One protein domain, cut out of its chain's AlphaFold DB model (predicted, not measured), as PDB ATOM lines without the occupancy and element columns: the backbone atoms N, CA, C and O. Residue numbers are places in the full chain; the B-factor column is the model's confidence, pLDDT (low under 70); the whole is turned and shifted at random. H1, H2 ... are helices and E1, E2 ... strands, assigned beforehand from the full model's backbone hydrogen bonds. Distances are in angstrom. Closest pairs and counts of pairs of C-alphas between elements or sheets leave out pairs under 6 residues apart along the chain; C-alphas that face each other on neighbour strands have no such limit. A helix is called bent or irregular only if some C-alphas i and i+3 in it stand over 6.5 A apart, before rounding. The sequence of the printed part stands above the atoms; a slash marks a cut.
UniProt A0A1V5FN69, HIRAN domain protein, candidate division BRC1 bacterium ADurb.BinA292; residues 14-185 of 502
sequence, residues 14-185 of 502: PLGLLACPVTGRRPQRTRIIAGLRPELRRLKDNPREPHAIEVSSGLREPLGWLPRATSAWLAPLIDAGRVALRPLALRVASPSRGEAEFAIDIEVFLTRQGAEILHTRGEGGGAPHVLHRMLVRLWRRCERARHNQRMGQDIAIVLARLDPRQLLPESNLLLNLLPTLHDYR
ATOM      1  N   PRO A  14      10.591 -74.811  21.720       90.94
ATOM      2  CA  PRO A  14       9.529 -75.059  20.747       90.94
ATOM      3  C   PRO A  14       9.208 -76.562  20.671       90.94
ATOM      4  O   PRO A  14      10.084 -77.361  20.344       90.94
ATOM      5  N   LEU A  15       7.961 -76.961  20.953       93.19
ATOM      6  CA  LEU A  15       7.569 -78.376  21.007       93.19
ATOM      7  C   LEU A  15       6.778 -78.823  19.774       93.19
ATOM      8  O   LEU A  15       7.119 -79.829  19.162       93.19
ATOM      9  N   GLY A  16       5.720 -78.106  19.397       92.81
ATOM     10  CA  GLY A  16       4.848 -78.548  18.308       92.81
ATOM     11  C   GLY A  16       3.728 -77.575  17.976       92.81
ATOM     12  O   GLY A  16       3.547 -76.562  18.648       92.81
ATOM     13  N   LEU A  17       2.941 -77.921  16.956       91.81
ATOM     14  CA  LEU A  17       1.755 -77.172  16.548       91.81
ATOM     15  C   LEU A  17       0.480 -77.965  16.855       91.81
ATOM     16  O   LEU A  17       0.227 -79.000  16.247       91.81
ATOM     17  N   LEU A  18      -0.358 -77.473  17.757       92.12
ATOM     18  CA  LEU A  18      -1.660 -78.060  18.052       92.12
ATOM     19  C   LEU A  18      -2.743 -77.364  17.220       92.12
ATOM     20  O   LEU A  18      -3.013 -76.183  17.421       92.12
ATOM     21  N   ALA A  19      -3.389 -78.098  16.315       88.88
ATOM     22  CA  ALA A  19      -4.598 -77.634  15.636       88.88
ATOM     23  C   ALA A  19      -5.824 -78.083  16.440       88.88
ATOM     24  O   ALA A  19      -6.015 -79.278  16.662       88.88
ATOM     25  N   CYS A  20      -6.645 -77.139  16.899       89.75
ATOM     26  CA  CYS A  20      -7.755 -77.434  17.800       89.75
ATOM     27  C   CYS A  20      -9.066 -76.800  17.317       89.75
ATOM     28  O   CYS A  20      -9.079 -75.599  17.049       89.75
ATOM     29  N   PRO A  21     -10.183 -77.542  17.208       89.38
ATOM     30  CA  PRO A  21     -11.470 -76.935  16.885       89.38
ATOM     31  C   PRO A  21     -11.940 -76.013  18.017       89.38
ATOM     32  O   PRO A  21     -11.684 -76.276  19.190       89.38
ATOM     33  N   VAL A  22     -12.654 -74.942  17.676       86.94
ATOM     34  CA  VAL A  22     -13.281 -74.042  18.656       86.94
ATOM     35  C   VAL A  22     -14.753 -74.416  18.797       86.94
ATOM     36  O   VAL A  22     -15.476 -74.500  17.805       86.94
ATOM     37  N   THR A  23     -15.203 -74.651  20.031       86.75
ATOM     38  CA  THR A  23     -16.543 -75.191  20.324       86.75
ATOM     39  C   THR A  23     -17.411 -74.225  21.132       86.75
ATOM     40  O   THR A  23     -16.923 -73.292  21.776       86.75
ATOM     41  N   GLY A  24     -18.726 -74.472  21.123       78.50
ATOM     42  CA  GLY A  24     -19.709 -73.775  21.951       78.50
ATOM     43  C   GLY A  24     -20.340 -72.565  21.266       78.50
ATOM     44  O   GLY A  24     -21.446 -72.667  20.738       78.50
ATOM     45  N   ARG A  25     -19.681 -71.403  21.313       68.44
ATOM     46  CA  ARG A  25     -20.252 -70.144  20.805       68.44
ATOM     47  C   ARG A  25     -20.000 -70.024  19.296       68.44
ATOM     48  O   ARG A  25     -18.911 -70.326  18.831       68.44
ATOM     49  N   ARG A  26     -21.008 -69.598  18.524       59.44
ATOM     50  CA  ARG A  26     -20.841 -69.295  17.092       59.44
ATOM     51  C   ARG A  26     -20.431 -67.832  16.933       59.44
ATOM     52  O   ARG A  26     -21.244 -66.959  17.254       59.44
ATOM     53  N   PRO A  27     -19.209 -67.521  16.483       55.78
ATOM     54  CA  PRO A  27     -18.882 -66.155  16.120       55.78
ATOM     55  C   PRO A  27     -19.531 -65.797  14.780       55.78
ATOM     56  O   PRO A  27     -19.675 -66.634  13.895       55.78
ATOM     57  N   GLN A  28     -19.913 -64.534  14.602       55.97
ATOM     58  CA  GLN A  28     -20.235 -64.035  13.264       55.97
ATOM     59  C   GLN A  28     -18.952 -64.058  12.416       55.97
ATOM     60  O   GLN A  28     -17.910 -63.598  12.887       55.97
ATOM     61  N   ARG A  29     -19.019 -64.565  11.172       51.97
ATOM     62  CA  ARG A  29     -17.870 -64.647  10.237       51.97
ATOM     63  C   ARG A  29     -17.081 -63.336  10.121       51.97
ATOM     64  O   ARG A  29     -15.864 -63.370  10.009       51.97
ATOM     65  N   THR A  30     -17.759 -62.195  10.233       49.88
ATOM     66  CA  THR A  30     -17.201 -60.831  10.223       49.88
ATOM     67  C   THR A  30     -16.155 -60.546  11.310       49.88
ATOM     68  O   THR A  30     -15.513 -59.504  11.268       49.88
ATOM     69  N   ARG A  31     -15.974 -61.439  12.293       59.97
ATOM     70  CA  ARG A  31     -15.026 -61.275  13.411       59.97
ATOM     71  C   ARG A  31     -13.679 -61.966  13.198       59.97
ATOM     72  O   ARG A  31     -12.816 -61.880  14.069       59.97
ATOM     73  N   ILE A  32     -13.500 -62.659  12.073       68.19
ATOM     74  CA  ILE A  32     -12.284 -63.413  11.758       68.19
ATOM     75  C   ILE A  32     -11.634 -62.761  10.546       68.19
ATOM     76  O   ILE A  32     -11.934 -63.089   9.403       68.19
ATOM     77  N   ILE A  33     -10.769 -61.792  10.826       76.75
ATOM     78  CA  ILE A  33      -9.980 -61.064   9.834       76.75
ATOM     79  C   ILE A  33      -8.522 -61.487  10.039       76.75
ATOM     80  O   ILE A  33      -8.061 -61.559  11.184       76.75
ATOM     81  N   ALA A  34      -7.800 -61.781   8.952       82.81
ATOM     82  CA  ALA A  34      -6.366 -62.061   9.021       82.81
ATOM     83  C   ALA A  34      -5.632 -60.876   9.669       82.81
ATOM     84  O   ALA A  34      -6.139 -59.761   9.681       82.81
ATOM     85  N   GLY A  35      -4.461 -61.076  10.264       82.25
ATOM     86  CA  GLY A  35      -3.773 -59.985  10.970       82.25
ATOM     87  C   GLY A  35      -4.180 -59.814  12.437       82.25
ATOM     88  O   GLY A  35      -3.351 -59.379  13.236       82.25
ATOM     89  N   LEU A  36      -5.392 -60.236  12.832       81.81
ATOM     90  CA  LEU A  36      -5.796 -60.314  14.240       81.81
ATOM     91  C   LEU A  36      -5.348 -61.641  14.857       81.81
ATOM     92  O   LEU A  36      -5.673 -62.716  14.355       81.81
ATOM     93  N   ARG A  37      -4.658 -61.577  15.998       80.56
ATOM     94  CA  ARG A  37      -4.272 -62.786  16.740       80.56
ATOM     95  C   ARG A  37      -5.359 -63.199  17.716       80.56
ATOM     96  O   ARG A  37      -5.760 -62.358  18.511       80.56
ATOM     97  N   PRO A  38      -5.799 -64.462  17.729       84.50
ATOM     98  CA  PRO A  38      -6.653 -64.934  18.806       84.50
ATOM     99  C   PRO A  38      -5.914 -64.920  20.154       84.50
ATOM    100  O   PRO A  38      -4.688 -65.001  20.205       84.50
ATOM    101  N   GLU A  39      -6.665 -64.847  21.249       86.94
ATOM    102  CA  GLU A  39      -6.151 -64.975  22.617       86.94
ATOM    103  C   GLU A  39      -6.697 -66.258  23.264       86.94
ATOM    104  O   GLU A  39      -7.836 -66.664  23.014       86.94
ATOM    105  N   LEU A  40      -5.885 -66.890  24.118       90.56
ATOM    106  CA  LEU A  40      -6.294 -68.017  24.957       90.56
ATOM    107  C   LEU A  40      -6.313 -67.585  26.418       90.56
ATOM    108  O   LEU A  40      -5.328 -67.040  26.917       90.56
ATOM    109  N   ARG A  41      -7.408 -67.875  27.122       91.94
ATOM    110  CA  ARG A  41      -7.558 -67.537  28.540       91.94
ATOM    111  C   ARG A  41      -7.937 -68.761  29.359       91.94
ATOM    112  O   ARG A  41      -9.005 -69.344  29.184       91.94
ATOM    113  N   ARG A  42      -7.059 -69.134  30.290       94.38
ATOM    114  CA  ARG A  42      -7.308 -70.183  31.281       94.38
ATOM    115  C   ARG A  42      -8.294 -69.667  32.337       94.38
ATOM    116  O   ARG A  42      -8.000 -68.694  33.021       94.38
ATOM    117  N   LEU A  43      -9.444 -70.327  32.478       92.94
ATOM    118  CA  LEU A  43     -10.496 -69.967  33.437       92.94
ATOM    119  C   LEU A  43     -10.515 -70.961  34.610       92.94
ATOM    120  O   LEU A  43     -11.337 -71.876  34.630       92.94
ATOM    121  N   LYS A  44      -9.580 -70.810  35.558       89.62
ATOM    122  CA  LYS A  44      -9.424 -71.736  36.703       89.62
ATOM    123  C   LYS A  44     -10.667 -71.787  37.593       89.62
ATOM    124  O   LYS A  44     -11.063 -72.863  38.021       89.62
ATOM    125  N   ASP A  45     -11.313 -70.641  37.775       89.31
ATOM    126  CA  ASP A  45     -12.445 -70.480  38.692       89.31
ATOM    127  C   ASP A  45     -13.805 -70.735  38.026       89.31
ATOM    128  O   ASP A  45     -14.847 -70.358  38.559       89.31
ATOM    129  N   ASN A  46     -13.831 -71.337  36.832       87.75
ATOM    130  CA  ASN A  46     -15.088 -71.651  36.165       87.75
ATOM    131  C   ASN A  46     -15.805 -72.796  36.909       87.75
ATOM    132  O   ASN A  46     -15.342 -73.938  36.852       87.75
ATOM    133  N   PRO A  47     -16.968 -72.542  37.541       84.50
ATOM    134  CA  PRO A  47     -17.616 -73.517  38.419       84.50
ATOM    135  C   PRO A  47     -18.201 -74.718  37.668       84.50
ATOM    136  O   PRO A  47     -18.506 -75.737  38.277       84.50
ATOM    137  N   ARG A  48     -18.399 -74.604  36.346       87.25
ATOM    138  CA  ARG A  48     -18.989 -75.665  35.515       87.25
ATOM    139  C   ARG A  48     -17.946 -76.531  34.821       87.25
ATOM    140  O   ARG A  48     -18.249 -77.661  34.456       87.25
ATOM    141  N   GLU A  49     -16.765 -75.979  34.571       90.06
ATOM    142  CA  GLU A  49     -15.693 -76.641  33.831       90.06
ATOM    143  C   GLU A  49     -14.343 -76.133  34.355       90.06
ATOM    144  O   GLU A  49     -13.807 -75.157  33.821       90.06
ATOM    145  N   PRO A  50     -13.782 -76.770  35.401       92.38
ATOM    146  CA  PRO A  50     -12.541 -76.330  36.030       92.38
ATOM    147  C   PRO A  50     -11.360 -76.279  35.067       92.38
ATOM    148  O   PRO A  50     -10.441 -75.500  35.290       92.38
ATOM    149  N   HIS A  51     -11.377 -77.060  33.980       95.50
ATOM    150  CA  HIS A  51     -10.330 -77.079  32.956       95.50
ATOM    151  C   HIS A  51     -10.603 -76.129  31.782       95.50
ATOM    152  O   HIS A  51      -9.935 -76.222  30.756       95.50
ATOM    153  N   ALA A  52     -11.572 -75.216  31.889       95.12
ATOM    154  CA  ALA A  52     -11.956 -74.358  30.776       95.12
ATOM    155  C   ALA A  52     -10.791 -73.484  30.275       95.12
ATOM    156  O   ALA A  52     -10.087 -72.820  31.049       95.12
ATOM    157  N   ILE A  53     -10.641 -73.465  28.949       95.50
ATOM    158  CA  ILE A  53      -9.753 -72.570  28.207       95.50
ATOM    159  C   ILE A  53     -10.612 -71.867  27.157       95.50
ATOM    160  O   ILE A  53     -11.125 -72.495  26.229       95.50
ATOM    161  N   GLU A  54     -10.814 -70.570  27.345       92.69
ATOM    162  CA  GLU A  54     -11.572 -69.720  26.435       92.69
ATOM    163  C   GLU A  54     -10.694 -69.267  25.269       92.69
ATOM    164  O   GLU A  54      -9.519 -68.943  25.449       92.69
ATOM    165  N   VAL A  55     -11.294 -69.225  24.082       90.12
ATOM    166  CA  VAL A  55     -10.719 -68.660  22.865       90.12
ATOM    167  C   VAL A  55     -11.415 -67.334  22.588       90.12
ATOM    168  O   VAL A  55     -12.641 -67.286  22.457       90.12
ATOM    169  N   SER A  56     -10.638 -66.264  22.473       86.19
ATOM    170  CA  SER A  56     -11.126 -64.928  22.124       86.19
ATOM    171  C   SER A  56     -10.505 -64.438  20.817       86.19
ATOM    172  O   SER A  56      -9.439 -64.897  20.412       86.19
ATOM    173  N   SER A  57     -11.175 -63.509  20.136       81.25
ATOM    174  CA  SER A  57     -10.626 -62.825  18.962       81.25
ATOM    175  C   SER A  57      -9.464 -61.909  19.357       81.25
ATOM    176  O   SER A  57      -9.267 -61.617  20.537       81.25
ATOM    177  N   GLY A  58      -8.747 -61.361  18.371       75.31
ATOM    178  CA  GLY A  58      -7.735 -60.322  18.626       75.31
ATOM    179  C   GLY A  58      -8.284 -58.994  19.137       75.31
ATOM    180  O   GLY A  58      -7.511 -58.118  19.512       75.31
ATOM    181  N   LEU A  59      -9.611 -58.857  19.197       77.75
ATOM    182  CA  LEU A  59     -10.307 -57.746  19.844       77.75
ATOM    183  C   LEU A  59     -10.843 -58.129  21.234       77.75
ATOM    184  O   LEU A  59     -11.642 -57.393  21.804       77.75
ATOM    185  N   ARG A  60     -10.407 -59.274  21.778       78.19
ATOM    186  CA  ARG A  60     -10.819 -59.823  23.084       78.19
ATOM    187  C   ARG A  60     -12.303 -60.154  23.192       78.19
ATOM    188  O   ARG A  60     -12.852 -60.250  24.288       78.19
ATOM    189  N   GLU A  61     -12.954 -60.365  22.056       81.94
ATOM    190  CA  GLU A  61     -14.328 -60.844  22.029       81.94
ATOM    191  C   GLU A  61     -14.338 -62.372  22.185       81.94
ATOM    192  O   GLU A  61     -13.674 -63.050  21.397       81.94
ATOM    193  N   PRO A  62     -15.099 -62.946  23.134       85.81
ATOM    194  CA  PRO A  62     -15.148 -64.395  23.309       85.81
ATOM    195  C   PRO A  62     -15.743 -65.097  22.081       85.81
ATOM    196  O   PRO A  62     -16.893 -64.838  21.708       85.81
ATOM    197  N   LEU A  63     -14.978 -66.012  21.484       84.56
ATOM    198  CA  LEU A  63     -15.368 -66.798  20.307       84.56
ATOM    199  C   LEU A  63     -15.861 -68.196  20.673       84.56
ATOM    200  O   LEU A  63     -16.670 -68.752  19.943       84.56
ATOM    201  N   GLY A  64     -15.401 -68.757  21.788       89.12
ATOM    202  CA  GLY A  64     -15.781 -70.092  22.237       89.12
ATOM    203  C   GLY A  64     -14.742 -70.675  23.184       89.12
ATOM    204  O   GLY A  64     -14.022 -69.939  23.858       89.12
ATOM    205  N   TRP A  65     -14.657 -72.000  23.227       91.56
ATOM    206  CA  TRP A  65     -13.730 -72.719  24.101       91.56
ATOM    207  C   TRP A  65     -12.998 -73.817  23.346       91.56
ATOM    208  O   TRP A  65     -13.520 -74.371  22.369       91.56
ATOM    209  N   LEU A  66     -11.810 -74.169  23.838       93.00
ATOM    210  CA  LEU A  66     -11.186 -75.426  23.439       93.00
ATOM    211  C   LEU A  66     -12.092 -76.600  23.861       93.00
ATOM    212  O   LEU A  66     -12.774 -76.505  24.887       93.00
ATOM    213  N   PRO A  67     -12.119 -77.712  23.105       92.25
ATOM    214  CA  PRO A  67     -12.955 -78.858  23.425       92.25
ATOM    215  C   PRO A  67     -12.584 -79.420  24.794       92.25
ATOM    216  O   PRO A  67     -11.399 -79.511  25.122       92.25
ATOM    217  N   ARG A  68     -13.583 -79.887  25.553       92.00
ATOM    218  CA  ARG A  68     -13.371 -80.477  26.889       92.00
ATOM    219  C   ARG A  68     -12.323 -81.587  26.891       92.00
ATOM    220  O   ARG A  68     -11.521 -81.678  27.811       92.00
ATOM    221  N   ALA A  69     -12.315 -82.421  25.848       90.50
ATOM    222  CA  ALA A  69     -11.345 -83.504  25.707       90.50
ATOM    223  C   ALA A  69      -9.899 -82.986  25.624       90.50
ATOM    224  O   ALA A  69      -9.015 -83.566  26.241       90.50
ATOM    225  N   THR A  70      -9.670 -81.880  24.910       93.44
ATOM    226  CA  THR A  70      -8.360 -81.224  24.813       93.44
ATOM    227  C   THR A  70      -8.008 -80.508  26.111       93.44
ATOM    228  O   THR A  70      -6.906 -80.645  26.639       93.44
ATOM    229  N   SER A  71      -8.952 -79.737  26.650       95.12
ATOM    230  CA  SER A  71      -8.700 -78.904  27.821       95.12
ATOM    231  C   SER A  71      -8.446 -79.735  29.082       95.12
ATOM    232  O   SER A  71      -7.641 -79.322  29.910       95.12
ATOM    233  N   ALA A  72      -9.037 -80.932  29.193       94.62
ATOM    234  CA  ALA A  72      -8.852 -81.839  30.326       94.62
ATOM    235  C   ALA A  72      -7.390 -82.244  30.576       94.62
ATOM    236  O   ALA A  72      -6.996 -82.387  31.730       94.62
ATOM    237  N   TRP A  73      -6.583 -82.413  29.525       95.31
ATOM    238  CA  TRP A  73      -5.154 -82.715  29.666       95.31
ATOM    239  C   TRP A  73      -4.261 -81.486  29.474       95.31
ATOM    240  O   TRP A  73      -3.151 -81.447  29.996       95.31
ATOM    241  N   LEU A  74      -4.723 -80.456  28.766       96.69
ATOM    242  CA  LEU A  74      -3.917 -79.262  28.526       96.69
ATOM    243  C   LEU A  74      -3.905 -78.307  29.730       96.69
ATOM    244  O   LEU A  74      -2.852 -77.772  30.076       96.69
ATOM    245  N   ALA A  75      -5.048 -78.113  30.394       96.75
ATOM    246  CA  ALA A  75      -5.166 -77.213  31.540       96.75
ATOM    247  C   ALA A  75      -4.224 -77.584  32.701       96.75
ATOM    248  O   ALA A  75      -3.519 -76.685  33.154       96.75
ATOM    249  N   PRO A  76      -4.094 -78.860  33.128       96.38
ATOM    250  CA  PRO A  76      -3.132 -79.235  34.166       96.38
ATOM    251  C   PRO A  76      -1.679 -78.876  33.827       96.38
ATOM    252  O   PRO A  76      -0.919 -78.475  34.704       96.38
ATOM    253  N   LEU A  77      -1.285 -78.980  32.552       97.00
ATOM    254  CA  LEU A  77       0.070 -78.639  32.108       97.00
ATOM    255  C   LEU A  77       0.325 -77.127  32.138       97.00
ATOM    256  O   LEU A  77       1.424 -76.705  32.504       97.00
ATOM    257  N   ILE A  78      -0.680 -76.326  31.767       95.81
ATOM    258  CA  ILE A  78      -0.637 -74.860  31.890       95.81
ATOM    259  C   ILE A  78      -0.576 -74.474  33.369       95.81
ATOM    260  O   ILE A  78       0.256 -73.665  33.770       95.81
ATOM    261  N   ASP A  79      -1.450 -75.062  34.186       95.44
ATOM    262  CA  ASP A  79      -1.600 -74.733  35.602       95.44
ATOM    263  C   ASP A  79      -0.333 -75.072  36.396       95.44
ATOM    264  O   ASP A  79       0.025 -74.326  37.306       95.44
ATOM    265  N   ALA A  80       0.367 -76.141  36.003       94.81
ATOM    266  CA  ALA A  80       1.668 -76.536  36.536       94.81
ATOM    267  C   ALA A  80       2.852 -75.744  35.948       94.81
ATOM    268  O   ALA A  80       3.994 -76.050  36.272       94.81
ATOM    269  N   GLY A  81       2.614 -74.783  35.047       93.75
ATOM    270  CA  GLY A  81       3.666 -73.978  34.424       93.75
ATOM    271  C   GLY A  81       4.612 -74.769  33.520       93.75
ATOM    272  O   GLY A  81       5.716 -74.305  33.255       93.75
ATOM    273  N   ARG A  82       4.220 -75.962  33.049       95.44
ATOM    274  CA  ARG A  82       5.060 -76.846  32.214       95.44
ATOM    275  C   ARG A  82       4.993 -76.483  30.733       95.44
ATOM    276  O   ARG A  82       5.953 -76.710  30.001       95.44
ATOM    277  N   VAL A  83       3.884 -75.903  30.281       95.62
ATOM    278  CA  VAL A  83       3.715 -75.479  28.886       95.62
ATOM    279  C   VAL A  83       3.330 -74.012  28.788       95.62
ATOM    280  O   VAL A  83       2.584 -73.498  29.619       95.62
ATOM    281  N   ALA A  84       3.806 -73.362  27.732       92.25
ATOM    282  CA  ALA A  84       3.322 -72.067  27.284       92.25
ATOM    283  C   ALA A  84       2.663 -72.227  25.911       92.25
ATOM    284  O   ALA A  84       3.109 -73.018  25.076       92.25
ATOM    285  N   LEU A  85       1.574 -71.493  25.696       91.94
ATOM    286  CA  LEU A  85       0.768 -71.581  24.484       91.94
ATOM    287  C   LEU A  85       0.807 -70.260  23.740       91.94
ATOM    288  O   LEU A  85       0.550 -69.207  24.323       91.94
ATOM    289  N   ARG A  86       1.067 -70.332  22.438       88.56
ATOM    290  CA  ARG A  86       1.054 -69.178  21.548       88.56
ATOM    291  C   ARG A  86       0.027 -69.405  20.435       88.56
ATOM    292  O   ARG A  86       0.296 -70.151  19.495       88.56
ATOM    293  N   PRO A  87      -1.164 -68.800  20.538       87.81
ATOM    294  CA  PRO A  87      -2.151 -68.864  19.469       87.81
ATOM    295  C   PRO A  87      -1.636 -68.131  18.215       87.81
ATOM    296  O   PRO A  87      -1.178 -66.993  18.308       87.81
ATOM    297  N   LEU A  88      -1.690 -68.787  17.051       80.25
ATOM    298  CA  LEU A  88      -1.167 -68.256  15.786       80.25
ATOM    299  C   LEU A  88      -2.267 -67.628  14.926       80.25
ATOM    300  O   LEU A  88      -2.179 -66.460  14.560       80.25
ATOM    301  N   ALA A  89      -3.298 -68.405  14.594       75.69
ATOM    302  CA  ALA A  89      -4.353 -67.982  13.682       75.69
ATOM    303  C   ALA A  89      -5.650 -68.760  13.916       75.69
ATOM    304  O   ALA A  89      -5.641 -69.893  14.406       75.69
ATOM    305  N   LEU A  90      -6.763 -68.144  13.518       78.38
ATOM    306  CA  LEU A  90      -8.048 -68.814  13.347       78.38
ATOM    307  C   LEU A  90      -8.177 -69.264  11.890       78.38
ATOM    308  O   LEU A  90      -7.905 -68.490  10.974       78.38
ATOM    309  N   ARG A  91      -8.622 -70.499  11.674       73.38
ATOM    310  CA  ARG A  91      -8.925 -71.065  10.356       73.38
ATOM    311  C   ARG A  91     -10.411 -71.373  10.265       73.38
ATOM    312  O   ARG A  91     -10.998 -71.856  11.231       73.38
ATOM    313  N   VAL A  92     -11.006 -71.151   9.097       66.06
ATOM    314  CA  VAL A  92     -12.343 -71.679   8.790       66.06
ATOM    315  C   VAL A  92     -12.221 -73.191   8.618       66.06
ATOM    316  O   VAL A  92     -11.386 -73.656   7.843       66.06
ATOM    317  N   ALA A  93     -13.013 -73.963   9.355       59.91
ATOM    318  CA  ALA A  93     -13.069 -75.410   9.181       59.91
ATOM    319  C   ALA A  93     -14.040 -75.745   8.035       59.91
ATOM    320  O   ALA A  93     -15.121 -75.159   7.950       59.91
ATOM    321  N   SER A  94     -13.674 -76.676   7.141       46.88
ATOM    322  CA  SER A  94     -14.622 -77.159   6.127       46.88
ATOM    323  C   SER A  94     -15.831 -77.791   6.823       46.88
ATOM    324  O   SER A  94     -15.645 -78.621   7.714       46.88
ATOM    325  N   PRO A  95     -17.069 -77.433   6.437       43.50
ATOM    326  CA  PRO A  95     -18.263 -77.904   7.120       43.50
ATOM    327  C   PRO A  95     -18.535 -79.375   6.784       43.50
ATOM    328  O   PRO A  95     -19.314 -79.697   5.893       43.50
ATOM    329  N   SER A  96     -17.932 -80.296   7.531       40.09
ATOM    330  CA  SER A  96     -18.462 -81.648   7.689       40.09
ATOM    331  C   SER A  96     -19.383 -81.650   8.906       40.09
ATOM    332  O   SER A  96     -18.912 -81.538  10.033       40.09
ATOM    333  N   ARG A  97     -20.699 -81.701   8.659       39.09
ATOM    334  CA  ARG A  97     -21.784 -81.934   9.636       39.09
ATOM    335  C   ARG A  97     -21.506 -81.438  11.072       39.09
ATOM    336  O   ARG A  97     -21.213 -82.217  11.963       39.09
ATOM    337  N   GLY A  98     -21.718 -80.142  11.306       48.59
ATOM    338  CA  GLY A  98     -22.235 -79.642  12.589       48.59
ATOM    339  C   GLY A  98     -21.296 -79.470  13.793       48.59
ATOM    340  O   GLY A  98     -21.801 -79.009  14.812       48.59
ATOM    341  N   GLU A  99     -19.992 -79.765  13.729       53.81
ATOM    342  CA  GLU A  99     -19.184 -79.859  14.970       53.81
ATOM    343  C   GLU A  99     -18.156 -78.739  15.247       53.81
ATOM    344  O   GLU A  99     -17.861 -78.495  16.416       53.81
ATOM    345  N   ALA A 100     -17.683 -77.966  14.263       53.28
ATOM    346  CA  ALA A 100     -16.966 -76.699  14.506       53.28
ATOM    347  C   ALA A 100     -16.906 -75.846  13.227       53.28
ATOM    348  O   ALA A 100     -16.532 -76.353  12.176       53.28
ATOM    349  N   GLU A 101     -17.241 -74.551  13.300       62.69
ATOM    350  CA  GLU A 101     -17.086 -73.628  12.155       62.69
ATOM    351  C   GLU A 101     -15.629 -73.148  11.989       62.69
ATOM    352  O   GLU A 101     -15.230 -72.736  10.899       62.69
ATOM    353  N   PHE A 102     -14.815 -73.227  13.053       75.00
ATOM    354  CA  PHE A 102     -13.450 -72.700  13.083       75.00
ATOM    355  C   PHE A 102     -12.505 -73.574  13.914       75.00
ATOM    356  O   PHE A 102     -12.916 -74.229  14.873       75.00
ATOM    357  N   ALA A 103     -11.221 -73.529  13.572       84.38
ATOM    358  CA  ALA A 103     -10.131 -74.106  14.347       84.38
ATOM    359  C   ALA A 103      -9.094 -73.033  14.692       84.38
ATOM    360  O   ALA A 103      -8.949 -72.043  13.977       84.38
ATOM    361  N   ILE A 104      -8.370 -73.237  15.785       87.50
ATOM    362  CA  ILE A 104      -7.238 -72.421  16.199       87.50
ATOM    363  C   ILE A 104      -5.953 -73.234  16.107       87.50
ATOM    364  O   ILE A 104      -5.888 -74.385  16.542       87.50
ATOM    365  N   ASP A 105      -4.924 -72.607  15.555       88.44
ATOM    366  CA  ASP A 105      -3.558 -73.105  15.615       88.44
ATOM    367  C   ASP A 105      -2.861 -72.581  16.860       88.44
ATOM    368  O   ASP A 105      -2.832 -71.371  17.096       88.44
ATOM    369  N   ILE A 106      -2.260 -73.479  17.630       91.62
ATOM    370  CA  ILE A 106      -1.575 -73.153  18.874       91.62
ATOM    371  C   ILE A 106      -0.163 -73.717  18.799       91.62
ATOM    372  O   ILE A 106       0.037 -74.929  18.786       91.62
ATOM    373  N   GLU A 107       0.829 -72.841  18.755       91.94
ATOM    374  CA  GLU A 107       2.224 -73.227  18.927       91.94
ATOM    375  C   GLU A 107       2.455 -73.523  20.417       91.94
ATOM    376  O   GLU A 107       2.099 -72.723  21.289       91.94
ATOM    377  N   VAL A 108       2.979 -74.709  20.714       94.12
ATOM    378  CA  VAL A 108       3.203 -75.180  22.082       94.12
ATOM    379  C   VAL A 108       4.687 -75.151  22.389       94.12
ATOM    380  O   VAL A 108       5.504 -75.677  21.631       94.12
ATOM    381  N   PHE A 109       5.015 -74.581  23.541       93.44
ATOM    382  CA  PHE A 109       6.365 -74.477  24.062       93.44
ATOM    383  C   PHE A 109       6.471 -75.198  25.402       93.44
ATOM    384  O   PHE A 109       5.553 -75.129  26.221       93.44
ATOM    385  N   LEU A 110       7.604 -75.851  25.652       94.69
ATOM    386  CA  LEU A 110       7.968 -76.289  26.994       94.69
ATOM    387  C   LEU A 110       8.654 -75.144  27.727       94.69
ATOM    388  O   LEU A 110       9.585 -74.527  27.209       94.69
ATOM    389  N   THR A 111       8.226 -74.893  28.956       92.94
ATOM    390  CA  THR A 111       8.976 -74.024  29.863       92.94
ATOM    391  C   THR A 111      10.202 -74.765  30.398       92.94
ATOM    392  O   THR A 111      10.357 -75.978  30.210       92.94
ATOM    393  N   ARG A 112      11.048 -74.068  31.164       90.06
ATOM    394  CA  ARG A 112      12.142 -74.709  31.907       90.06
ATOM    395  C   ARG A 112      11.654 -75.866  32.791       90.06
ATOM    396  O   ARG A 112      12.334 -76.883  32.874       90.06
ATOM    397  N   GLN A 113      10.483 -75.729  33.416       88.88
ATOM    398  CA  GLN A 113       9.868 -76.788  34.224       88.88
ATOM    399  C   GLN A 113       9.309 -77.918  33.349       88.88
ATOM    400  O   GLN A 113       9.407 -79.087  33.702       88.88
ATOM    401  N   GLY A 114       8.765 -77.588  32.178       92.31
ATOM    402  CA  GLY A 114       8.251 -78.571  31.226       92.31
ATOM    403  C   GLY A 114       9.305 -79.420  30.531       92.31
ATOM    404  O   GLY A 114       8.949 -80.443  29.952       92.31
ATOM    405  N   ALA A 115      10.588 -79.051  30.585       90.50
ATOM    406  CA  ALA A 115      11.668 -79.797  29.934       90.50
ATOM    407  C   ALA A 115      11.712 -81.285  30.346       90.50
ATOM    408  O   ALA A 115      12.113 -82.146  29.555       90.50
ATOM    409  N   GLU A 116      11.234 -81.604  31.552       89.25
ATOM    410  CA  GLU A 116      11.142 -82.972  32.058       89.25
ATOM    411  C   GLU A 116      10.135 -83.858  31.303       89.25
ATOM    412  O   GLU A 116      10.283 -85.078  31.315       89.25
ATOM    413  N   ILE A 117       9.158 -83.275  30.593       92.44
ATOM    414  CA  ILE A 117       8.184 -84.009  29.761       92.44
ATOM    415  C   ILE A 117       8.899 -84.850  28.699       92.44
ATOM    416  O   ILE A 117       8.428 -85.906  28.295       92.44
ATOM    417  N   LEU A 118      10.066 -84.399  28.240       92.12
ATOM    418  CA  LEU A 118      10.863 -85.130  27.262       92.12
ATOM    419  C   LEU A 118      11.915 -86.027  27.917       92.12
ATOM    420  O   LEU A 118      12.811 -86.515  27.221       92.12
ATOM    421  N   HIS A 119      11.877 -86.249  29.231       87.62
ATOM    422  CA  HIS A 119      12.793 -87.156  29.915       87.62
ATOM    423  C   HIS A 119      12.285 -88.599  29.906       87.62
ATOM    424  O   HIS A 119      11.099 -88.898  29.917       87.62
ATOM    425  N   THR A 120      13.237 -89.531  29.871       78.06
ATOM    426  CA  THR A 120      12.968 -90.978  29.956       78.06
ATOM    427  C   THR A 120      13.497 -91.588  31.251       78.06
ATOM    428  O   THR A 120      13.413 -92.802  31.426       78.06
ATOM    429  N   ARG A 121      14.068 -90.760  32.137       62.78
ATOM    430  CA  ARG A 121      14.668 -91.176  33.409       62.78
ATOM    431  C   ARG A 121      13.586 -91.252  34.485       62.78
ATOM    432  O   ARG A 121      12.759 -90.354  34.572       62.78
ATOM    433  N   GLY A 122      13.610 -92.324  35.270       62.59
ATOM    434  CA  GLY A 122      12.647 -92.603  36.332       62.59
ATOM    435  C   GLY A 122      12.355 -94.098  36.413       62.59
ATOM    436  O   GLY A 122      11.830 -94.682  35.463       62.59
ATOM    437  N   GLU A 123      12.710 -94.708  37.539       51.41
ATOM    438  CA  GLU A 123      12.369 -96.090  37.877       51.41
ATOM    439  C   GLU A 123      11.107 -96.054  38.742       51.41
ATOM    440  O   GLU A 123      11.133 -95.595  39.880       51.41
ATOM    441  N   GLY A 124       9.965 -96.428  38.160       66.31
ATOM    442  CA  GLY A 124       8.667 -96.387  38.836       66.31
ATOM    443  C   GLY A 124       7.517 -95.871  37.967       66.31
ATOM    444  O   GLY A 124       7.706 -95.432  36.823       66.31
ATOM    445  N   GLY A 125       6.311 -95.961  38.532       72.25
ATOM    446  CA  GLY A 125       5.045 -95.566  37.909       72.25
ATOM    447  C   GLY A 125       4.336 -96.714  37.181       72.25
ATOM    448  O   GLY A 125       4.970 -97.567  36.562       72.25
ATOM    449  N   GLY A 126       3.001 -96.729  37.263       86.44
ATOM    450  CA  GLY A 126       2.159 -97.722  36.588       86.44
ATOM    451  C   GLY A 126       2.188 -97.612  35.056       86.44
ATOM    452  O   GLY A 126       2.934 -96.815  34.480       86.44
ATOM    453  N   ALA A 127       1.326 -98.379  34.384       87.75
ATOM    454  CA  ALA A 127       1.252 -98.449  32.919       87.75
ATOM    455  C   ALA A 127       1.292 -97.082  32.182       87.75
ATOM    456  O   ALA A 127       2.033 -96.982  31.200       87.75
ATOM    457  N   PRO A 128       0.628 -96.000  32.655       88.81
ATOM    458  CA  PRO A 128       0.691 -94.693  31.988       88.81
ATOM    459  C   PRO A 128       2.102 -94.082  31.905       88.81
ATOM    460  O   PRO A 128       2.435 -93.439  30.909       88.81
ATOM    461  N   HIS A 129       2.961 -94.319  32.904       90.88
ATOM    462  CA  HIS A 129       4.342 -93.814  32.921       90.88
ATOM    463  C   HIS A 129       5.246 -94.614  31.975       90.88
ATOM    464  O   HIS A 129       6.106 -94.048  31.299       90.88
ATOM    465  N   VAL A 130       5.035 -95.934  31.891       89.75
ATOM    466  CA  VAL A 130       5.723 -96.794  30.915       89.75
ATOM    467  C   VAL A 130       5.401 -96.328  29.498       89.75
ATOM    468  O   VAL A 130       6.316 -96.103  28.704       89.75
ATOM    469  N   LEU A 131       4.115 -96.121  29.208       89.06
ATOM    470  CA  LEU A 131       3.659 -95.630  27.914       89.06
ATOM    471  C   LEU A 131       4.230 -94.244  27.603       89.06
ATOM    472  O   LEU A 131       4.723 -94.032  26.498       89.06
ATOM    473  N   HIS A 132       4.250 -93.326  28.571       92.69
ATOM    474  CA  HIS A 132       4.864 -92.011  28.384       92.69
ATOM    475  C   HIS A 132       6.333 -92.116  27.950       92.69
ATOM    476  O   HIS A 132       6.735 -91.524  26.950       92.69
ATOM    477  N   ARG A 133       7.135 -92.955  28.621       92.06
ATOM    478  CA  ARG A 133       8.539 -93.180  28.231       92.06
ATOM    479  C   ARG A 133       8.668 -93.760  26.819       92.06
ATOM    480  O   ARG A 133       9.606 -93.400  26.103       92.06
ATOM    481  N   MET A 134       7.751 -94.638  26.405       90.12
ATOM    482  CA  MET A 134       7.700 -95.147  25.027       90.12
ATOM    483  C   MET A 134       7.380 -94.025  24.030       90.12
ATOM    484  O   MET A 134       8.085 -93.891  23.028       90.12
ATOM    485  N   LEU A 135       6.396 -93.174  24.337       90.44
ATOM    486  CA  LEU A 135       6.025 -92.018  23.517       90.44
ATOM    487  C   LEU A 135       7.172 -91.018  23.380       90.44
ATOM    488  O   LEU A 135       7.432 -90.564  22.275       90.44
ATOM    489  N   VAL A 136       7.921 -90.729  24.446       92.81
ATOM    490  CA  VAL A 136       9.094 -89.838  24.380       92.81
ATOM    491  C   VAL A 136      10.185 -90.407  23.465       92.81
ATOM    492  O   VAL A 136      10.801 -89.673  22.690       92.81
ATOM    493  N   ARG A 137      10.443 -91.723  23.513       91.19
ATOM    494  CA  ARG A 137      11.407 -92.370  22.600       91.19
ATOM    495  C   ARG A 137      10.940 -92.283  21.149       91.19
ATOM    496  O   ARG A 137      11.754 -92.012  20.266       91.19
ATOM    497  N   LEU A 138       9.646 -92.488  20.918       88.00
ATOM    498  CA  LEU A 138       9.031 -92.394  19.602       88.00
ATOM    499  C   LEU A 138       9.067 -90.964  19.060       88.00
ATOM    500  O   LEU A 138       9.515 -90.750  17.940       88.00
ATOM    501  N   TRP A 139       8.704 -89.992  19.892       89.62
ATOM    502  CA  TRP A 139       8.782 -88.563  19.612       89.62
ATOM    503  C   TRP A 139      10.177 -88.163  19.134       89.62
ATOM    504  O   TRP A 139      10.325 -87.636  18.037       89.62
ATOM    505  N   ARG A 140      11.221 -88.505  19.903       89.50
ATOM    506  CA  ARG A 140      12.621 -88.218  19.540       89.50
ATOM    507  C   ARG A 140      13.042 -88.890  18.232       89.50
ATOM    508  O   ARG A 140      13.911 -88.378  17.531       89.50
ATOM    509  N   ARG A 141      12.473 -90.053  17.905       87.88
ATOM    510  CA  ARG A 141      12.722 -90.727  16.624       87.88
ATOM    511  C   ARG A 141      12.055 -89.975  15.473       87.88
ATOM    512  O   ARG A 141      12.723 -89.736  14.473       87.88
ATOM    513  N   CYS A 142      10.793 -89.578  15.629       85.06
ATOM    514  CA  CYS A 142      10.068 -88.777  14.640       85.06
ATOM    515  C   CYS A 142      10.740 -87.415  14.419       85.06
ATOM    516  O   CYS A 142      10.925 -87.005  13.281       85.06
ATOM    517  N   GLU A 143      11.189 -86.761  15.493       83.56
ATOM    518  CA  GLU A 143      11.903 -85.482  15.444       83.56
ATOM    519  C   GLU A 143      13.203 -85.563  14.625       83.56
ATOM    520  O   GLU A 143      13.527 -84.642  13.881       83.56
ATOM    521  N   ARG A 144      13.937 -86.682  14.708       83.50
ATOM    522  CA  ARG A 144      15.168 -86.904  13.926       83.50
ATOM    523  C   ARG A 144      14.904 -87.341  12.487       83.50
ATOM    524  O   ARG A 144      15.772 -87.174  11.633       83.50
ATOM    525  N   ALA A 145      13.743 -87.924  12.204       78.88
ATOM    526  CA  ALA A 145      13.389 -88.453  10.891       78.88
ATOM    527  C   ALA A 145      12.916 -87.334   9.942       78.88
ATOM    528  O   ALA A 145      11.763 -87.314   9.512       78.88
ATOM    529  N   ARG A 146      13.829 -86.416   9.583       65.88
ATOM    530  CA  ARG A 146      13.551 -85.199   8.790       65.88
ATOM    531  C   ARG A 146      12.892 -85.433   7.421       65.88
ATOM    532  O   ARG A 146      12.402 -84.476   6.845       65.88
ATOM    533  N   HIS A 147      12.836 -86.663   6.904       67.12
ATOM    534  CA  HIS A 147      12.273 -86.978   5.580       67.12
ATOM    535  C   HIS A 147      11.026 -87.880   5.605       67.12
ATOM    536  O   HIS A 147      10.552 -88.278   4.546       67.12
ATOM    537  N   ASN A 148      10.483 -88.230   6.779       70.12
ATOM    538  CA  ASN A 148       9.373 -89.186   6.871       70.12
ATOM    539  C   ASN A 148       8.145 -88.603   7.588       70.12
ATOM    540  O   ASN A 148       7.847 -88.957   8.730       70.12
ATOM    541  N   GLN A 149       7.420 -87.718   6.894       69.81
ATOM    542  CA  GLN A 149       6.183 -87.092   7.385       69.81
ATOM    543  C   GLN A 149       5.110 -88.127   7.760       69.81
ATOM    544  O   GLN A 149       4.442 -87.985   8.787       69.81
ATOM    545  N   ARG A 150       4.977 -89.195   6.959       76.38
ATOM    546  CA  ARG A 150       3.950 -90.230   7.155       76.38
ATOM    547  C   ARG A 150       4.111 -90.964   8.478       76.38
ATOM    548  O   ARG A 150       3.117 -91.226   9.138       76.38
ATOM    549  N   MET A 151       5.346 -91.198   8.926       78.00
ATOM    550  CA  MET A 151       5.604 -91.916  10.175       78.00
ATOM    551  C   MET A 151       4.878 -91.290  11.376       78.00
ATOM    552  O   MET A 151       4.211 -92.006  12.117       78.00
ATOM    553  N   GLY A 152       4.976 -89.970  11.569       74.81
ATOM    554  CA  GLY A 152       4.311 -89.290  12.689       74.81
ATOM    555  C   GLY A 152       2.783 -89.366  12.612       74.81
ATOM    556  O   GLY A 152       2.126 -89.602  13.625       74.81
ATOM    557  N   GLN A 153       2.231 -89.227  11.404       78.19
ATOM    558  CA  GLN A 153       0.792 -89.304  11.142       78.19
ATOM    559  C   GLN A 153       0.249 -90.722  11.355       78.19
ATOM    560  O   GLN A 153      -0.725 -90.894  12.082       78.19
ATOM    561  N   ASP A 154       0.912 -91.740  10.806       83.00
ATOM    562  CA  ASP A 154       0.516 -93.146  10.927       83.00
ATOM    563  C   ASP A 154       0.547 -93.605  12.389       83.00
ATOM    564  O   ASP A 154      -0.387 -94.241  12.879       83.00
ATOM    565  N   ILE A 155       1.594 -93.218  13.126       80.38
ATOM    566  CA  ILE A 155       1.690 -93.455  14.569       80.38
ATOM    567  C   ILE A 155       0.519 -92.798  15.297       80.38
ATOM    568  O   ILE A 155      -0.119 -93.440  16.130       80.38
ATOM    569  N   ALA A 156       0.243 -91.525  15.006       78.94
ATOM    570  CA  ALA A 156      -0.844 -90.810  15.657       78.94
ATOM    571  C   ALA A 156      -2.200 -91.467  15.365       78.94
ATOM    572  O   ALA A 156      -2.995 -91.621  16.285       78.94
ATOM    573  N   ILE A 157      -2.441 -91.944  14.138       83.75
ATOM    574  CA  ILE A 157      -3.661 -92.680  13.764       83.75
ATOM    575  C   ILE A 157      -3.807 -93.965  14.586       83.75
ATOM    576  O   ILE A 157      -4.888 -94.255  15.101       83.75
ATOM    577  N   VAL A 158      -2.730 -94.741  14.728       83.44
ATOM    578  CA  VAL A 158      -2.752 -95.988  15.508       83.44
ATOM    579  C   VAL A 158      -3.008 -95.699  16.987       83.44
ATOM    580  O   VAL A 158      -3.821 -96.376  17.620       83.44
ATOM    581  N   LEU A 159      -2.341 -94.682  17.536       82.19
ATOM    582  CA  LEU A 159      -2.388 -94.355  18.961       82.19
ATOM    583  C   LEU A 159      -3.597 -93.497  19.361       82.19
ATOM    584  O   LEU A 159      -3.938 -93.468  20.539       82.19
ATOM    585  N   ALA A 160      -4.307 -92.882  18.410       77.38
ATOM    586  CA  ALA A 160      -5.555 -92.149  18.654       77.38
ATOM    587  C   ALA A 160      -6.687 -93.034  19.209       77.38
ATOM    588  O   ALA A 160      -7.694 -92.520  19.687       77.38
ATOM    589  N   ARG A 161      -6.534 -94.365  19.153       83.25
ATOM    590  CA  ARG A 161      -7.474 -95.342  19.726       83.25
ATOM    591  C   ARG A 161      -7.351 -95.493  21.242       83.25
ATOM    592  O   ARG A 161      -8.210 -96.122  21.856       83.25
ATOM    593  N   LEU A 162      -6.271 -94.987  21.834       85.00
ATOM    594  CA  LEU A 162      -6.085 -95.004  23.280       85.00
ATOM    595  C   LEU A 162      -7.061 -94.023  23.932       85.00
ATOM    596  O   LEU A 162      -7.222 -92.907  23.446       85.00
ATOM    597  N   ASP A 163      -7.683 -94.425  25.043       85.06
ATOM    598  CA  ASP A 163      -8.555 -93.540  25.819       85.06
ATOM    599  C   ASP A 163      -7.723 -92.400  26.438       85.06
ATOM    600  O   ASP A 163      -6.905 -92.664  27.329       85.06
ATOM    601  N   PRO A 164      -7.936 -91.130  26.032       83.50
ATOM    602  CA  PRO A 164      -7.185 -89.987  26.549       83.50
ATOM    603  C   PRO A 164      -7.243 -89.850  28.072       83.50
ATOM    604  O   PRO A 164      -6.315 -89.307  28.670       83.50
ATOM    605  N   ARG A 165      -8.310 -90.350  28.716       84.69
ATOM    606  CA  ARG A 165      -8.509 -90.278  30.176       84.69
ATOM    607  C   ARG A 165      -7.587 -91.214  30.954       84.69
ATOM    608  O   ARG A 165      -7.392 -91.018  32.148       84.69
ATOM    609  N   GLN A 166      -7.034 -92.223  30.288       87.69
ATOM    610  CA  GLN A 166      -6.104 -93.191  30.878       87.69
ATOM    611  C   GLN A 166      -4.639 -92.788  30.666       87.69
ATOM    612  O   GLN A 166      -3.723 -93.438  31.175       87.69
ATOM    613  N   LEU A 167      -4.405 -91.718  29.906       91.44
ATOM    614  CA  LEU A 167      -3.085 -91.204  29.589       91.44
ATOM    615  C   LEU A 167      -2.703 -90.065  30.531       91.44
ATOM    616  O   LEU A 167      -3.535 -89.255  30.934       91.44
ATOM    617  N   LEU A 168      -1.406 -89.964  30.823       94.38
ATOM    618  CA  LEU A 168      -0.864 -88.783  31.488       94.38
ATOM    619  C   LEU A 168      -1.090 -87.529  30.618       94.38
ATOM    620  O   LEU A 168      -1.054 -87.637  29.385       94.38
ATOM    621  N   PRO A 169      -1.267 -86.338  31.217       95.81
ATOM    622  CA  PRO A 169      -1.440 -85.092  30.470       95.81
ATOM    623  C   PRO A 169      -0.354 -84.856  29.410       95.81
ATOM    624  O   PRO A 169      -0.635 -84.581  28.247       95.81
ATOM    625  N   GLU A 170       0.900 -85.069  29.785       95.31
ATOM    626  CA  GLU A 170       2.081 -84.998  28.927       95.31
ATOM    627  C   GLU A 170       2.106 -86.058  27.814       95.31
ATOM    628  O   GLU A 170       2.618 -85.798  26.729       95.31
ATOM    629  N   SER A 171       1.520 -87.238  28.031       94.50
ATOM    630  CA  SER A 171       1.356 -88.242  26.971       94.50
ATOM    631  C   SER A 171       0.331 -87.789  25.935       94.50
ATOM    632  O   SER A 171       0.592 -87.899  24.737       94.50
ATOM    633  N   ASN A 172      -0.802 -87.237  26.385       94.75
ATOM    634  CA  ASN A 172      -1.788 -86.633  25.489       94.75
ATOM    635  C   ASN A 172      -1.173 -85.488  24.683       94.75
ATOM    636  O   ASN A 172      -1.388 -85.419  23.473       94.75
ATOM    637  N   LEU A 173      -0.367 -84.636  25.322       95.44
ATOM    638  CA  LEU A 173       0.329 -83.547  24.644       95.44
ATOM    639  C   LEU A 173       1.171 -84.061  23.470       95.44
ATOM    640  O   LEU A 173       0.977 -83.615  22.342       95.44
ATOM    641  N   LEU A 174       2.075 -85.015  23.709       93.56
ATOM    642  CA  LEU A 174       2.953 -85.526  22.651       93.56
ATOM    643  C   LEU A 174       2.157 -86.204  21.529       93.56
ATOM    644  O   LEU A 174       2.432 -85.965  20.356       93.56
ATOM    645  N   LEU A 175       1.138 -87.000  21.868       91.38
ATOM    646  CA  LEU A 175       0.286 -87.666  20.878       91.38
ATOM    647  C   LEU A 175      -0.448 -86.682  19.965       91.38
ATOM    648  O   LEU A 175      -0.498 -86.898  18.757       91.38
ATOM    649  N   ASN A 176      -0.978 -85.592  20.523       92.12
ATOM    650  CA  ASN A 176      -1.722 -84.592  19.755       92.12
ATOM    651  C   ASN A 176      -0.812 -83.672  18.922       92.12
ATOM    652  O   ASN A 176      -1.292 -83.019  17.999       92.12
ATOM    653  N   LEU A 177       0.491 -83.633  19.212       92.69
ATOM    654  CA  LEU A 177       1.476 -82.874  18.436       92.69
ATOM    655  C   LEU A 177       2.181 -83.710  17.352       92.69
ATOM    656  O   LEU A 177       2.724 -83.146  16.405       92.69
ATOM    657  N   LEU A 178       2.167 -85.044  17.448       88.62
ATOM    658  CA  LEU A 178       2.791 -85.929  16.452       88.62
ATOM    659  C   LEU A 178       2.319 -85.695  15.003       88.62
ATOM    660  O   LEU A 178       3.187 -85.684  14.125       88.62
ATOM    661  N   PRO A 179       1.015 -85.476  14.713       86.88
ATOM    662  CA  PRO A 179       0.545 -85.274  13.340       86.88
ATOM    663  C   PRO A 179       1.180 -84.076  12.627       86.88
ATOM    664  O   PRO A 179       1.314 -84.090  11.405       86.88
ATOM    665  N   THR A 180       1.560 -83.041  13.380       88.00
ATOM    666  CA  THR A 180       2.080 -81.767  12.859       88.00
ATOM    667  C   THR A 180       3.580 -81.596  13.093       88.00
ATOM    668  O   THR A 180       4.157 -80.620  12.619       88.00
ATOM    669  N   LEU A 181       4.230 -82.525  13.804       88.44
ATOM    670  CA  LEU A 181       5.625 -82.407  14.233       88.44
ATOM    671  C   LEU A 181       6.590 -82.167  13.064       88.44
ATOM    672  O   LEU A 181       7.490 -81.336  13.174       88.44
ATOM    673  N   HIS A 182       6.402 -82.873  11.948       86.94
ATOM    674  CA  HIS A 182       7.252 -82.720  10.767       86.94
ATOM    675  C   HIS A 182       7.116 -81.322  10.143       86.94
ATOM    676  O   HIS A 182       8.118 -80.627   9.980       86.94
ATOM    677  N   ASP A 183       5.885 -80.881   9.864       86.00
ATOM    678  CA  ASP A 183       5.617 -79.552   9.296       86.00
ATOM    679  C   ASP A 183       6.095 -78.444  10.237       86.00
ATOM    680  O   ASP A 183       6.646 -77.435   9.798       86.00
ATOM    681  N   TYR A 184       5.915 -78.643  11.543       88.88
ATOM    682  CA  TYR A 184       6.402 -77.728  12.559       88.88
ATOM    683  C   TYR A 184       7.928 -77.629  12.547       88.88
ATOM    684  O   TYR A 184       8.467 -76.525  12.525       88.88
ATOM    685  N   ARG A 185       8.637 -78.765  12.490       88.12
ATOM    686  CA  ARG A 185      10.102 -78.777  12.420       88.12
ATOM    687  C   ARG A 185      10.617 -78.102  11.156       88.12
ATOM    688  O   ARG A 185      11.546 -77.311  11.251       88.12
TER     689      ARG A 185
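What this domain is: This is residues 14 to 185 of the 502 residues of the protein "HIRAN domain protein" of candidate division BRC1 bacterium ADurb.BinA292 (UniProt A0A1V5FN69). A strongly twisted sheet of three long strands, E1, E6 and E5, stands between a bundle of three helices, H3, H4 and H5, and a small sheet of three short strands, E2, E3 and E4. H5 packs across E1, with H3 and H4 on H5, while H1 packs on E5 and reaches the small sheet. The 172 printed residues hold five named helices and six strands, in the order E1 E2 E3 E4 H1 E5 E6 H2 H3 H4 H5; both sheets are antiparallel and the class is mixed, helices and strands. The whole is compact, with a radius of gyration of the C-alphas of 16.5 A and spans of 51 by 40 by 31 A.

How they stand to each other: E1, residues 14 to 21, is an edge strand beside E6, residues 102 to 110, with N 18 and O 106 2.8 A apart. E6 forms a hairpin with E5, residues 83 to 92, the other edge strand; N 86 and O 107 are 2.8 A apart. E5 bends by 54 degrees at residue 88. E2, E3 and E4, residues 39 to 42, 53 to 56 and 62 to 65, form a meander, each strand the antiparallel neighbour of the one before; N 41 and O 54 are 2.9 A apart, N 55 and O 64 2.8 A. The closest C-alphas of E2 and E5, Glu 39 and Pro 87, are 6.4 A apart. H1, residues 68 to 79, lies over E5 at a height over the sheet of 9.0 A and only grazes the small sheet. H2, residues 114 to 118, only grazes the sheet of E1, E6 and E5. H5, residues 169 to 185, is the hub and runs across the strands, at 77 degrees to E1 on the local plane; C-alphas 16 and 177 are their closest, 5.5 A. It is irregular, C-alphas 179 and 182 being 7.6 A apart. H1 touches H5 about perpendicular, at 85 degrees, through Trp 73 and Pro 169, the closest C-alphas at 4.5 A. H3, residues 127 to 144, touches H5 at a shallow tilt of 10 degrees, the same way, closest at C-alphas 132 and 171, 5.3 A. H4, residues 149 to 159, forms a helical hairpin with H5, closest at C-alphas 153 and 179, 4.6 A. H3, H4 and H5 are an up-and-down bundle, each running against the one before. Every O i to N i+4 pair is within hydrogen-bond range in H3, against 5 of 8 in H1, 6 of 7 in H4, 9 of 13 in H5 and 0 of 1 in H2, where 2 of 2 O i to N i+3 pairs are.

Where its parts are: E1 begins at C-alpha 14, (9.529, -75.059, 20.747), and is 21.4 A long. E5 measures 26.0 A, E6 25.8 A and H3 26.2 A. H5, 22.3 A, ends at C-alpha 185, (10.102, -78.777, 12.420).

The domain as a whole: The C-alphas of Thr 30 and Glu 123 are the farthest apart, 53.7 A. The printed part has no cut; the link from E1 to E2 is long, 17 residues. Mean pLDDT of the printed part is 83.6, with residues 25 to 32, 92 to 101, 121 to 124, 146 to 147 and 149 under 70.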